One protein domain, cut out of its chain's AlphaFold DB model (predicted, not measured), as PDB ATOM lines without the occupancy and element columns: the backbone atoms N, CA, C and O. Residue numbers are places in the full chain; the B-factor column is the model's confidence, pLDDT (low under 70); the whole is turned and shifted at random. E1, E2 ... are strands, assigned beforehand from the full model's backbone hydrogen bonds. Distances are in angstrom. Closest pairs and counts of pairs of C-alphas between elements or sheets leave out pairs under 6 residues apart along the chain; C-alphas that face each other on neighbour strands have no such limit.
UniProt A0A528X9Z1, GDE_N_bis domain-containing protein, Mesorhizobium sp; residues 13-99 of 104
ATOM      1  N   ALA A  13     211.542 161.654 100.838       91.31
ATOM      2  CA  ALA A  13     212.085 160.429 100.280       91.31
ATOM      3  C   ALA A  13     211.107 159.886  99.239       91.31
ATOM      4  O   ALA A  13     209.918 159.737  99.514       91.31
ATOM      5  N   ILE A  14     211.629 159.608  98.054       90.94
ATOM      6  CA  ILE A  14     210.927 158.972  96.946       90.94
ATOM      7  C   ILE A  14     211.647 157.659  96.671       90.94
ATOM      8  O   ILE A  14     212.875 157.639  96.612       90.94
ATOM      9  N   ASN A  15     210.904 156.566  96.532       88.62
ATOM     10  CA  ASN A  15     211.475 155.255  96.246       88.62
ATOM     11  C   ASN A  15     210.768 154.624  95.049       88.62
ATOM     12  O   ASN A  15     209.536 154.543  95.050       88.62
ATOM     13  N   GLN A  16     211.546 154.158  94.068       85.88
ATOM     14  CA  GLN A  16     211.056 153.329  92.974       85.88
ATOM     15  C   GLN A  16     212.035 152.223  92.595       85.88
ATOM     16  O   GLN A  16     213.037 152.426  91.906       85.88
ATOM     17  N   GLY A  17     211.692 150.992  92.969       85.94
ATOM     18  CA  GLY A  17     212.440 149.804  92.572       85.94
ATOM     19  C   GLY A  17     213.879 149.840  93.086       85.94
ATOM     20  O   GLY A  17     214.124 149.602  94.265       85.94
ATOM     21  N   ARG A  18     214.839 150.091  92.187       88.06
ATOM     22  CA  ARG A  18     216.279 150.134  92.501       88.06
ATOM     23  C   ARG A  18     216.827 151.550  92.662       88.06
ATOM     24  O   ARG A  18     218.027 151.685  92.903       88.06
ATOM     25  N   SER A  19     215.995 152.576  92.513       91.12
ATOM     26  CA  SER A  19     216.369 153.961  92.761       91.12
ATOM     27  C   SER A  19     215.620 154.543  93.946       91.12
ATOM     28  O   SER A  19     214.524 154.107  94.313       91.12
ATOM     29  N   PHE A  20     216.258 155.519  94.576       91.94
ATOM     30  CA  PHE A  20     215.605 156.366  95.550       91.94
ATOM     31  C   PHE A  20     216.224 157.760  95.536       91.94
ATOM     32  O   PHE A  20     217.440 157.931  95.417       91.94
ATOM     33  N   LEU A  21     215.374 158.757  95.728       93.44
ATOM     34  CA  LEU A  21     215.741 160.154  95.856       93.44
ATOM     35  C   LEU A  21     215.460 160.608  97.286       93.44
ATOM     36  O   LEU A  21     214.345 160.464  97.787       93.44
ATOM     37  N   VAL A  22     216.465 161.196  97.929       93.50
ATOM     38  CA  VAL A  22     216.324 161.862  99.230       93.50
ATOM     39  C   VAL A  22     216.706 163.323  99.080       93.50
ATOM     40  O   VAL A  22     217.792 163.619  98.581       93.50
ATOM     41  N   THR A  23     215.848 164.225  99.548       94.44
ATOM     42  CA  THR A  23     216.057 165.679  99.498       94.44
ATOM     43  C   THR A  23     215.679 166.339 100.824       94.44
ATOM     44  O   THR A  23     215.079 165.711 101.704       94.44
ATOM     45  N   GLU A  24     216.027 167.615 100.973       94.00
ATOM     46  CA  GLU A  24     215.417 168.481 101.987       94.00
ATOM     47  C   GLU A  24     213.919 168.696 101.689       94.00
ATOM     48  O   GLU A  24     213.412 168.276 100.640       94.00
ATOM     49  N   GLN A  25     213.185 169.326 102.613       93.38
ATOM     50  CA  GLN A  25     211.742 169.565 102.457       93.38
ATOM     51  C   GLN A  25     211.378 170.544 101.334       93.38
ATOM     52  O   GLN A  25     210.259 170.481 100.827       93.38
ATOM     53  N   ASP A  26     212.302 171.417 100.942       93.94
ATOM     54  CA  ASP A  26     212.188 172.320  99.790       93.94
ATOM     55  C   ASP A  26     212.565 171.634  98.462       93.94
ATOM     56  O   ASP A  26     212.510 172.231  97.388       93.94
ATOM     57  N   GLY A  27     212.927 170.351  98.523       93.38
ATOM     58  CA  GLY A  27     213.293 169.543  97.371       93.38
ATOM     59  C   GLY A  27     214.759 169.636  96.999       93.38
ATOM     60  O   GLY A  27     215.196 168.817  96.192       93.38
ATOM     61  N   GLN A  28     215.516 170.575  97.563       95.12
ATOM     62  CA  GLN A  28     216.920 170.787  97.233       95.12
ATOM     63  C   GLN A  28     217.807 169.696  97.845       95.12
ATOM     64  O   GLN A  28     217.431 168.977  98.779       95.12
ATOM     65  N   ILE A  29     219.003 169.533  97.281       95.38
ATOM     66  CA  ILE A  29     220.045 168.667  97.834       95.38
ATOM     67  C   ILE A  29     221.252 169.556  98.105       95.38
ATOM     68  O   ILE A  29     221.980 169.922  97.187       95.38
ATOM     69  N   SER A  30     221.455 169.904  99.374       92.62
ATOM     70  CA  SER A  30     222.629 170.658  99.809       92.62
ATOM     71  C   SER A  30     223.858 169.758  99.893       92.62
ATOM     72  O   SER A  30     223.775 168.598 100.307       92.62
ATOM     73  N   TRP A  31     225.020 170.305  99.543       88.88
ATOM     74  CA  TRP A  31     226.317 169.683  99.793       88.88
ATOM     75  C   TRP A  31     227.016 170.399 100.963       88.88
ATOM     76  O   TRP A  31     226.912 171.622 101.040       88.88
ATOM     77  N   PRO A  32     227.740 169.695 101.853       91.69
ATOM     78  CA  PRO A  32     227.950 168.249 101.895       91.69
ATOM     79  C   PRO A  32     226.863 167.544 102.716       91.69
ATOM     80  O   PRO A  32     226.761 167.723 103.925       91.69
ATOM     81  N   THR A  33     226.065 166.683 102.080       91.44
ATOM     82  CA  THR A  33     225.115 165.813 102.793       91.44
ATOM     83  C   THR A  33     225.140 164.389 102.237       91.44
ATOM     84  O   THR A  33     225.770 164.092 101.220       91.44
ATOM     85  N   ASN A  34     224.454 163.468 102.917       91.31
ATOM     86  CA  ASN A  34     224.184 162.118 102.418       91.31
ATOM     87  C   ASN A  34     222.884 162.030 101.597       91.31
ATOM     88  O   ASN A  34     222.425 160.930 101.292       91.31
ATOM     89  N   LYS A  35     222.279 163.165 101.247       94.56
ATOM     90  CA  LYS A  35     221.096 163.227 100.388       94.56
ATOM     91  C   LYS A  35     221.515 163.117  98.919       94.56
ATOM     92  O   LYS A  35     222.700 163.234  98.595       94.56
ATOM     93  N   GLY A  36     220.567 162.813  98.040       95.25
ATOM     94  CA  GLY A  36     220.878 162.550  96.641       95.25
ATOM     95  C   GLY A  36     219.899 161.624  95.938       95.25
ATOM     96  O   GLY A  36     219.035 161.017  96.572       95.25
ATOM     97  N   LEU A  37     220.086 161.508  94.624       94.38
ATOM     98  CA  LEU A  37     219.519 160.428  93.820       94.38
ATOM     99  C   LEU A  37     220.495 159.257  93.830       94.38
ATOM    100  O   LEU A  37     221.663 159.418  93.466       94.38
ATOM    101  N   TYR A  38     220.003 158.087  94.201       94.38
ATOM    102  CA  TYR A  38     220.759 156.848  94.229       94.38
ATOM    103  C   TYR A  38     220.135 155.834  93.286       94.38
ATOM    104  O   TYR A  38     218.914 155.746  93.182       94.38
ATOM    105  N   ALA A  39     220.981 155.037  92.642       92.75
ATOM    106  CA  ALA A  39     220.568 153.854  91.906       92.75
ATOM    107  C   ALA A  39     221.472 152.687  92.304       92.75
ATOM    108  O   ALA A  39     222.691 152.756  92.157       92.75
ATOM    109  N   SER A  40     220.867 151.609  92.803       88.25
ATOM    110  CA  SER A  40     221.572 150.496  93.450       88.25
ATOM    111  C   SER A  40     222.472 150.980  94.600       88.25
ATOM    112  O   SER A  40     221.960 151.329  95.659       88.25
ATOM    113  N   ASP A  41     223.787 151.024  94.406       89.31
ATOM    114  CA  ASP A  41     224.801 151.425  95.391       89.31
ATOM    115  C   ASP A  41     225.483 152.761  95.053       89.31
ATOM    116  O   ASP A  41     226.329 153.248  95.802       89.31
ATOM    117  N   THR A  42     225.104 153.379  93.935       93.56
ATOM    118  CA  THR A  42     225.790 154.547  93.392       93.56
ATOM    119  C   THR A  42     224.948 155.805  93.574       93.56
ATOM    120  O   THR A  42     223.769 155.843  93.214       93.56
ATOM    121  N   ARG A  43     225.561 156.870  94.106       94.88
ATOM    122  CA  ARG A  43     224.955 158.207  94.165       94.88
ATOM    123  C   ARG A  43     225.152 158.914  92.825       94.88
ATOM    124  O   ARG A  43     226.266 159.309  92.503       94.88
ATOM    125  N   LEU A  44     224.069 159.085  92.072       94.69
ATOM    126  CA  LEU A  44     224.077 159.724  90.753       94.69
ATOM    127  C   LEU A  44     224.025 161.252  90.844       94.69
ATOM    128  O   LEU A  44     224.687 161.938  90.073       94.69
ATOM    129  N   ILE A  45     223.254 161.790  91.794       95.25
ATOM    130  CA  ILE A  45     223.139 163.236  92.034       95.25
ATOM    131  C   ILE A  45     223.428 163.494  93.505       95.25
ATOM    132  O   ILE A  45     222.771 162.925  94.374       95.25
ATOM    133  N   SER A  46     224.409 164.347  93.783       95.31
ATOM    134  CA  SER A  46     224.872 164.670  95.138       95.31
ATOM    135  C   SER A  46     224.542 166.092  95.587       95.31
ATOM    136  O   SER A  46     224.691 166.393  96.768       95.31
ATOM    137  N   SER A  47     224.118 166.956  94.663       95.62
ATOM    138  CA  SER A  47     223.715 168.331  94.934       95.62
ATOM    139  C   SER A  47     222.832 168.849  93.807       95.62
ATOM    140  O   SER A  47     223.098 168.572  92.637       95.62
ATOM    141  N   TRP A  48     221.795 169.600  94.157       93.94
ATOM    142  CA  TRP A  48     221.093 170.479  93.229       93.94
ATOM    143  C   TRP A  48     220.393 171.563  94.044       93.94
ATOM    144  O   TRP A  48     219.823 171.285  95.104       93.94
ATOM    145  N   GLN A  49     220.463 172.792  93.554       95.56
ATOM    146  CA  GLN A  49     219.902 173.957  94.219       95.56
ATOM    147  C   GLN A  49     219.275 174.875  93.176       95.56
ATOM    148  O   GLN A  49     219.677 174.857  92.010       95.56
ATOM    149  N   LEU A  50     218.280 175.649  93.588       95.06
ATOM    150  CA  LEU A  50     217.548 176.557  92.721       95.06
ATOM    151  C   LEU A  50     217.311 177.875  93.446       95.06
ATOM    152  O   LEU A  50     216.905 177.887  94.603       95.06
ATOM    153  N   TYR A  51     217.530 178.971  92.730       96.62
ATOM    154  CA  TYR A  51     217.510 180.323  93.270       96.62
ATOM    155  C   TYR A  51     216.682 181.242  92.370       96.62
ATOM    156  O   TYR A  51     216.660 181.057  91.150       96.62
ATOM    157  N   ALA A  52     216.025 182.235  92.963       96.06
ATOM    158  CA  ALA A  52     215.401 183.348  92.259       96.06
ATOM    159  C   ALA A  52     216.363 184.538  92.284       96.06
ATOM    160  O   ALA A  52     216.528 185.190  93.306       96.06
ATOM    161  N   ASN A  53     217.050 184.779  91.166       95.75
ATOM    162  CA  ASN A  53     218.084 185.813  91.057       95.75
ATOM    163  C   ASN A  53     219.150 185.771  92.178       95.75
ATOM    164  O   ASN A  53     219.548 186.797  92.717       95.75
ATOM    165  N   GLY A  54     219.593 184.567  92.546       95.69
ATOM    166  CA  GLY A  54     220.566 184.357  93.624       95.69
ATOM    167  C   GLY A  54     219.955 184.211  95.021       95.69
ATOM    168  O   GLY A  54     220.618 183.652  95.888       95.69
ATOM    169  N   GLU A  55     218.693 184.601  95.223       97.31
ATOM    170  CA  GLU A  55     218.005 184.435  96.506       97.31
ATOM    171  C   GLU A  55     217.349 183.052  96.645       97.31
ATOM    172  O   GLU A  55     216.880 182.475  95.650       97.31
ATOM    173  N   PRO A  56     217.319 182.476  97.862       96.69
ATOM    174  CA  PRO A  56     216.674 181.198  98.116       96.69
ATOM    175  C   PRO A  56     215.143 181.323  98.090       96.69
ATOM    176  O   PRO A  56     214.560 182.407  98.035       96.69
ATOM    177  N   TRP A  57     214.484 180.168  98.140       97.50
ATOM    178  CA  TRP A  57     213.031 180.069  98.206       97.50
ATOM    179  C   TRP A  57     212.567 179.721  99.617       97.50
ATOM    180  O   TRP A  57     213.168 178.873 100.277       97.50
ATOM    181  N   ASP A  58     211.437 180.288 100.030       97.25
ATOM    182  CA  ASP A  58     210.771 179.919 101.272       97.25
ATOM    183  C   ASP A  58     209.779 178.776 101.021       97.25
ATOM    184  O   ASP A  58     208.943 178.820 100.112       97.25
ATOM    185  N   LEU A  59     209.867 177.725 101.838       96.81
ATOM    186  CA  LEU A  59     208.963 176.578 101.780       96.81
ATOM    187  C   LEU A  59     207.591 176.938 102.353       96.81
ATOM    188  O   LEU A  59     207.458 177.179 103.550       96.81
ATOM    189  N   LEU A  60     206.556 176.869 101.514       96.56
ATOM    190  CA  LEU A  60     205.166 176.965 101.966       96.56
ATOM    191  C   LEU A  60     204.632 175.609 102.423       96.56
ATOM    192  O   LEU A  60     204.018 175.498 103.481       96.56
ATOM    193  N   ASN A  61     204.823 174.573 101.602       94.81
ATOM    194  CA  ASN A  61     204.368 173.223 101.913       94.81
ATOM    195  C   ASN A  61     205.082 172.184 101.041       94.81
ATOM    196  O   ASN A  61     205.380 172.437  99.872       94.81
ATOM    197  N   SER A  62     205.278 170.980 101.568       93.62
ATOM    198  CA  SER A  62     205.664 169.818 100.775       93.62
ATOM    199  C   SER A  62     204.964 168.557 101.252       93.62
ATOM    200  O   SER A  62     204.787 168.321 102.447       93.62
ATOM    201  N   ALA A  63     204.543 167.736 100.292       89.94
ATOM    202  CA  ALA A  63     203.837 166.500 100.583       89.94
ATOM    203  C   ALA A  63     204.116 165.431  99.527       89.94
ATOM    204  O   ALA A  63     204.088 165.692  98.317       89.94
ATOM    205  N   SER A  64     204.338 164.203  99.996       89.00
ATOM    206  CA  SER A  64     204.280 163.013  99.152       89.00
ATOM    207  C   SER A  64     202.845 162.822  98.673       89.00
ATOM    208  O   SER A  64     201.934 162.631  99.475       89.00
ATOM    209  N   ILE A  65     202.649 162.881  97.360       90.19
ATOM    210  CA  ILE A  65     201.355 162.610  96.719       90.19
ATOM    211  C   ILE A  65     201.216 161.124  96.352       90.19
ATOM    212  O   ILE A  65     200.108 160.631  96.173       90.19
ATOM    213  N   ALA A  66     202.341 160.405  96.277       86.69
ATOM    214  CA  ALA A  66     202.445 158.951  96.199       86.69
ATOM    215  C   ALA A  66     203.798 158.507  96.790       86.69
ATOM    216  O   ALA A  66     204.680 159.334  97.010       86.69
ATOM    217  N   HIS A  67     204.020 157.203  96.987       81.50
ATOM    218  CA  HIS A  67     205.336 156.692  97.427       81.50
ATOM    219  C   HIS A  67     206.476 157.040  96.449       81.50
ATOM    220  O   HIS A  67     207.642 157.110  96.833       81.50
ATOM    221  N   PHE A  68     206.120 157.283  95.188       85.56
ATOM    222  CA  PHE A  68     207.042 157.602  94.112       85.56
ATOM    223  C   PHE A  68     207.015 159.058  93.655       85.56
ATOM    224  O   PHE A  68     207.726 159.409  92.713       85.56
ATOM    225  N   ALA A  69     206.165 159.890  94.257       90.44
ATOM    226  CA  ALA A  69     205.977 161.252  93.800       90.44
ATOM    227  C   ALA A  69     205.693 162.221  94.943       90.44
ATOM    228  O   ALA A  69     204.908 161.949  95.852       90.44
ATOM    229  N   THR A  70     206.274 163.407  94.832       94.12
ATOM    230  CA  THR A  70     206.172 164.485  95.811       94.12
ATOM    231  C   THR A  70     205.943 165.801  95.089       94.12
ATOM    232  O   THR A  70     206.490 166.035  94.008       94.12
ATOM    233  N   LYS A  71     205.138 166.674  95.696       96.25
ATOM    234  CA  LYS A  71     204.953 168.046  95.232       96.25
ATOM    235  C   LYS A  71     205.373 169.025  96.324       96.25
ATOM    236  O   LYS A  71     205.112 168.799  97.506       96.25
ATOM    237  N   ILE A  72     206.043 170.090  95.906       96.88
ATOM    238  CA  ILE A  72     206.679 171.079  96.773       96.88
ATOM    239  C   ILE A  72     206.242 172.453  96.289       96.88
ATOM    240  O   ILE A  72     206.304 172.725  95.091       96.88
ATOM    241  N   TYR A  73     205.785 173.283  97.216       97.62
ATOM    242  CA  TYR A  73     205.300 174.631  96.971       97.62
ATOM    243  C   TYR A  73     206.220 175.618  97.673       97.62
ATOM    244  O   TYR A  73     206.417 175.546  98.889       97.62
ATOM    245  N   LEU A  74     206.768 176.526  96.884       98.19
ATOM    246  CA  LEU A  74     207.770 177.495  97.278       98.19
ATOM    247  C   LEU A  74     207.297 178.897  96.911       98.19
ATOM    248  O   LEU A  74     206.549 179.078  95.945       98.19
ATOM    249  N   VAL A  75     207.768 179.879  97.667       98.44
ATOM    250  CA  VAL A  75     207.532 181.297  97.414       98.44
ATOM    251  C   VAL A  75     208.850 182.058  97.454       98.44
ATOM    252  O   VAL A  75     209.782 181.653  98.150       98.44
ATOM    253  N   ASN A  76     208.976 183.104  96.645       98.12
ATOM    254  CA  ASN A  76     210.218 183.862  96.573       98.12
ATOM    255  C   ASN A  76     210.414 184.766  97.796       98.12
ATOM    256  O   ASN A  76     209.462 185.357  98.313       98.12
ATOM    257  N   GLN A  77     211.680 184.963  98.157       97.44
ATOM    258  CA  GLN A  77     212.113 186.118  98.939       97.44
ATOM    259  C   GLN A  77     212.160 187.375  98.058       97.44
ATOM    260  O   GLN A  77     212.036 187.298  96.832       97.44
ATOM    261  N   ALA A  78     212.296 188.550  98.672       97.38
ATOM    262  CA  ALA A  78     212.448 189.788  97.916       97.38
ATOM    263  C   ALA A  78     213.822 189.821  97.230       97.38
ATOM    264  O   ALA A  78     214.828 189.539  97.874       97.38
ATOM    265  N   PHE A  79     213.869 190.194  95.951       97.31
ATOM    266  CA  PHE A  79     215.121 190.349  95.209       97.31
ATOM    267  C   PHE A  79     215.020 191.488  94.190       97.31
ATOM    268  O   PHE A  79     213.953 191.757  93.634       97.31
ATOM    269  N   ALA A  80     216.144 192.156  93.932       95.56
ATOM    270  CA  ALA A  80     216.221 193.220  92.936       95.56
ATOM    271  C   ALA A  80     216.273 192.644  91.515       95.56
ATOM    272  O   ALA A  80     216.824 191.566  91.304       95.56
ATOM    273  N   THR A  81     215.755 193.367  90.523       93.62
ATOM    274  CA  THR A  81     216.008 193.094  89.094       93.62
ATOM    275  C   THR A  81     216.508 194.359  88.408       93.62
ATOM    276  O   THR A  81     216.489 195.437  88.996       93.62
ATOM    277  N   GLU A  82     216.930 194.256  87.148       94.75
ATOM    278  CA  GLU A  82     217.416 195.411  86.379       94.75
ATOM    279  C   GLU A  82     216.373 196.531  86.232       94.75
ATOM    280  O   GLU A  82     216.735 197.693  86.072       94.75
ATOM    281  N   THR A  83     215.079 196.192  86.263       92.12
ATOM    282  CA  THR A  83     213.987 197.154  86.029       92.12
ATOM    283  C   THR A  83     213.262 197.546  87.317       92.12
ATOM    284  O   THR A  83     212.821 198.688  87.447       92.12
ATOM    285  N   SER A  84     213.113 196.617  88.265       92.06
ATOM    286  CA  SER A  84     212.406 196.859  89.529       92.06
ATOM    287  C   SER A  84     212.622 195.745  90.552       92.06
ATOM    288  O   SER A  84     212.913 194.606  90.189       92.06
ATOM    289  N   ASP A  85     212.365 196.026  91.823       95.31
ATOM    290  CA  ASP A  85     212.373 194.997  92.863       95.31
ATOM    291  C   ASP A  85     211.139 194.089  92.780       95.31
ATOM    292  O   ASP A  85     210.013 194.556  92.580       95.31
ATOM    293  N   VAL A  86     211.358 192.791  92.980       97.31
ATOM    294  CA  VAL A  86     210.307 191.792  93.196       97.31
ATOM    295  C   VAL A  86     210.123 191.636  94.700       97.31
ATOM    296  O   VAL A  86     211.093 191.411  95.428       97.31
ATOM    297  N   ARG A  87     208.887 191.762  95.197       97.94
ATOM    298  CA  ARG A  87     208.614 191.635  96.634       97.94
ATOM    299  C   ARG A  87     208.533 190.163  97.024       97.94
ATOM    300  O   ARG A  87     208.227 189.295  96.206       97.94
ATOM    301  N   ALA A  88     208.792 189.880  98.298       97.62
ATOM    302  CA  ALA A  88     208.558 188.551  98.846       97.62
ATOM    303  C   ALA A  88     207.073 188.191  98.693       97.62
ATOM    304  O   ALA A  88     206.210 189.005  99.030       97.62
ATOM    305  N   GLY A  89     206.774 186.993  98.193       97.25
ATOM    306  CA  GLY A  89     205.391 186.571  97.962       97.25
ATOM    307  C   GLY A  89     204.858 186.757  96.541       97.25
ATOM    308  O   GLY A  89     203.814 186.186  96.228       97.25
ATOM    309  N   ASP A  90     205.544 187.515  95.682       97.31
ATOM    310  CA  ASP A  90     205.043 187.848  94.340       97.31
ATOM    311  C   ASP A  90     205.111 186.657  93.362       97.31
ATOM    312  O   ASP A  90     204.334 186.583  92.407       97.31
ATOM    313  N   LEU A  91     206.029 185.713  93.588       97.25
ATOM    314  CA  LEU A  91     206.288 184.558  92.730       97.25
ATOM    315  C   LEU A  91     206.078 183.244  93.483       97.25
ATOM    316  O   LEU A  91     206.659 183.001  94.541       97.25
ATOM    317  N   GLY A  92     205.314 182.345  92.863       97.06
ATOM    318  CA  GLY A  92     205.187 180.956  93.290       97.06
ATOM    319  C   GLY A  92     206.011 180.016  92.414       97.06
ATOM    320  O   GLY A  92     205.996 180.125  91.188       97.06
ATOM    321  N   LEU A  93     206.671 179.042  93.037       97.31
ATOM    322  CA  LEU A  93     207.357 177.946  92.359       97.31
ATOM    323  C   LEU A  93     206.807 176.607  92.855       97.31
ATOM    324  O   LEU A  93     206.710 176.355  94.054       97.31
ATOM    325  N   ILE A  94     206.468 175.719  91.919       97.06
ATOM    326  CA  ILE A  94     206.012 174.363  92.231       97.06
ATOM    327  C   ILE A  94     206.992 173.364  91.631       97.06
ATOM    328  O   ILE A  94     207.154 173.302  90.413       97.06
ATOM    329  N   ILE A  95     207.597 172.533  92.476       95.62
ATOM    330  CA  ILE A  95     208.464 171.438  92.038       95.62
ATOM    331  C   ILE A  95     207.683 170.134  92.154       95.62
ATOM    332  O   ILE A  95     207.258 169.727  93.238       95.62
ATOM    333  N   GLY A  96     207.508 169.463  91.017       93.88
ATOM    334  CA  GLY A  96     207.096 168.068  90.962       93.88
ATOM    335  C   GLY A  96     208.324 167.163  90.919       93.88
ATOM    336  O   GLY A  96     209.219 167.355  90.093       93.88
ATOM    337  N   ARG A  97     208.365 166.162  91.796       90.56
ATOM    338  CA  ARG A  97     209.336 165.070  91.733       90.56
ATOM    339  C   ARG A  97     208.579 163.768  91.589       90.56
ATOM    340  O   ARG A  97     207.684 163.501  92.381       90.56
ATOM    341  N   ALA A  98     208.938 162.980  90.588       89.00
ATOM    342  CA  ALA A  98     208.432 161.634  90.425       89.00
ATOM    343  C   ALA A  98     209.554 160.754  89.888       89.00
ATOM    344  O   ALA A  98     210.218 161.124  88.922       89.00
ATOM    345  N   GLU A  99     209.743 159.593  90.501       83.31
ATOM    346  CA  GLU A  99     210.457 158.508  89.847       83.31
ATOM    347  C   GLU A  99     209.406 157.672  89.104       83.31
ATOM    348  O   GLU A  99     208.405 157.226  89.674       83.31
TER     349      GLU A  99
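Overview. This is residues 13 to 99 of the 104 residues of the protein "GDE_N_bis domain-containing protein" of Mesorhizobium sp (UniProt A0A528X9Z1). Two antiparallel sheets make an elongated domain: a sheet of four short strands, E1 to E4, at one end, and a sheet of three longer strands, E5 to E7, running along the length, with the edge strand E1 near the ends of E6 and E7. The long stretch 77 to 91 folds out beyond E6 and E7 and makes the other end. The printed part has 87 residues and seven named strands, E1 to E7 in chain order, with no named helix; the class is all strand, though under half of the residues, 42 of 87, are in named elements. The sheet orders are E1, E2, E3, E4 and E5, E6, E7. The whole is only just loose, close to compact, with a radius of gyration of the C-alphas of 14.8 A, and it spans 48 by 27 by 16 A.

Along the chain. Find C-alpha 13 at (212.085, 160.429, 100.280), where E1, residues 13 to 16, begins; it is 10.2 A long. E2, residues 19 to 23, runs 13.5 A, E3, residues 36 to 39, 9.9 A, and E4, residues 42 to 45, 9.2 A. At C-alpha 57, (213.031, 180.069, 98.206), E5 begins; it holds residues 57 to 66, spans 23.7 A and bends by 67 degrees at residue 60. E6, residues 69 to 76, spans 23.2 A, and E7, residues 92 to 98, spans 19.8 A and ends at (208.432, 161.634, 90.425).

Arrangement. Start with E1 to E4, a meander, each strand the antiparallel neighbour of the one before. In the hairpin E1 and E2, N 14 and O 21 are 2.9 A apart, within hydrogen-bond range; in the hairpin E2 and E3, N 38 and O 20 are at 2.8 A; in the hairpin E3 and E4, N 44 and O 37 are at 2.8 A. Across this sheet the strands' lines turn by 60 degrees. Beyond its edge strand E1, look at Ile 14 and Ala 69, the closest C-alphas of E1 and E6, 6.3 A apart. E5 to E7 form a second meander, twisted, with C-alphas up to 4.5 A off its best plane. N 73 and O 61 are 2.8 A apart in the hairpin E5 and E6, and N 70 and O 97 are 2.8 A apart in the hairpin E6 and E7. E4 and E7 are apart.

Size, cuts and confidence. The two C-alphas farthest apart, those of Asp 41 and Thr 83, are 47.9 A from each other. The printed part, residues 13 to 99, has no cut. The links E2 to E3, E4 to E5 and E6 to E7 are long, with 12, 11 and 15 residues. The model's mean pLDDT over the printed part is 93.7, and no printed residue is under 70.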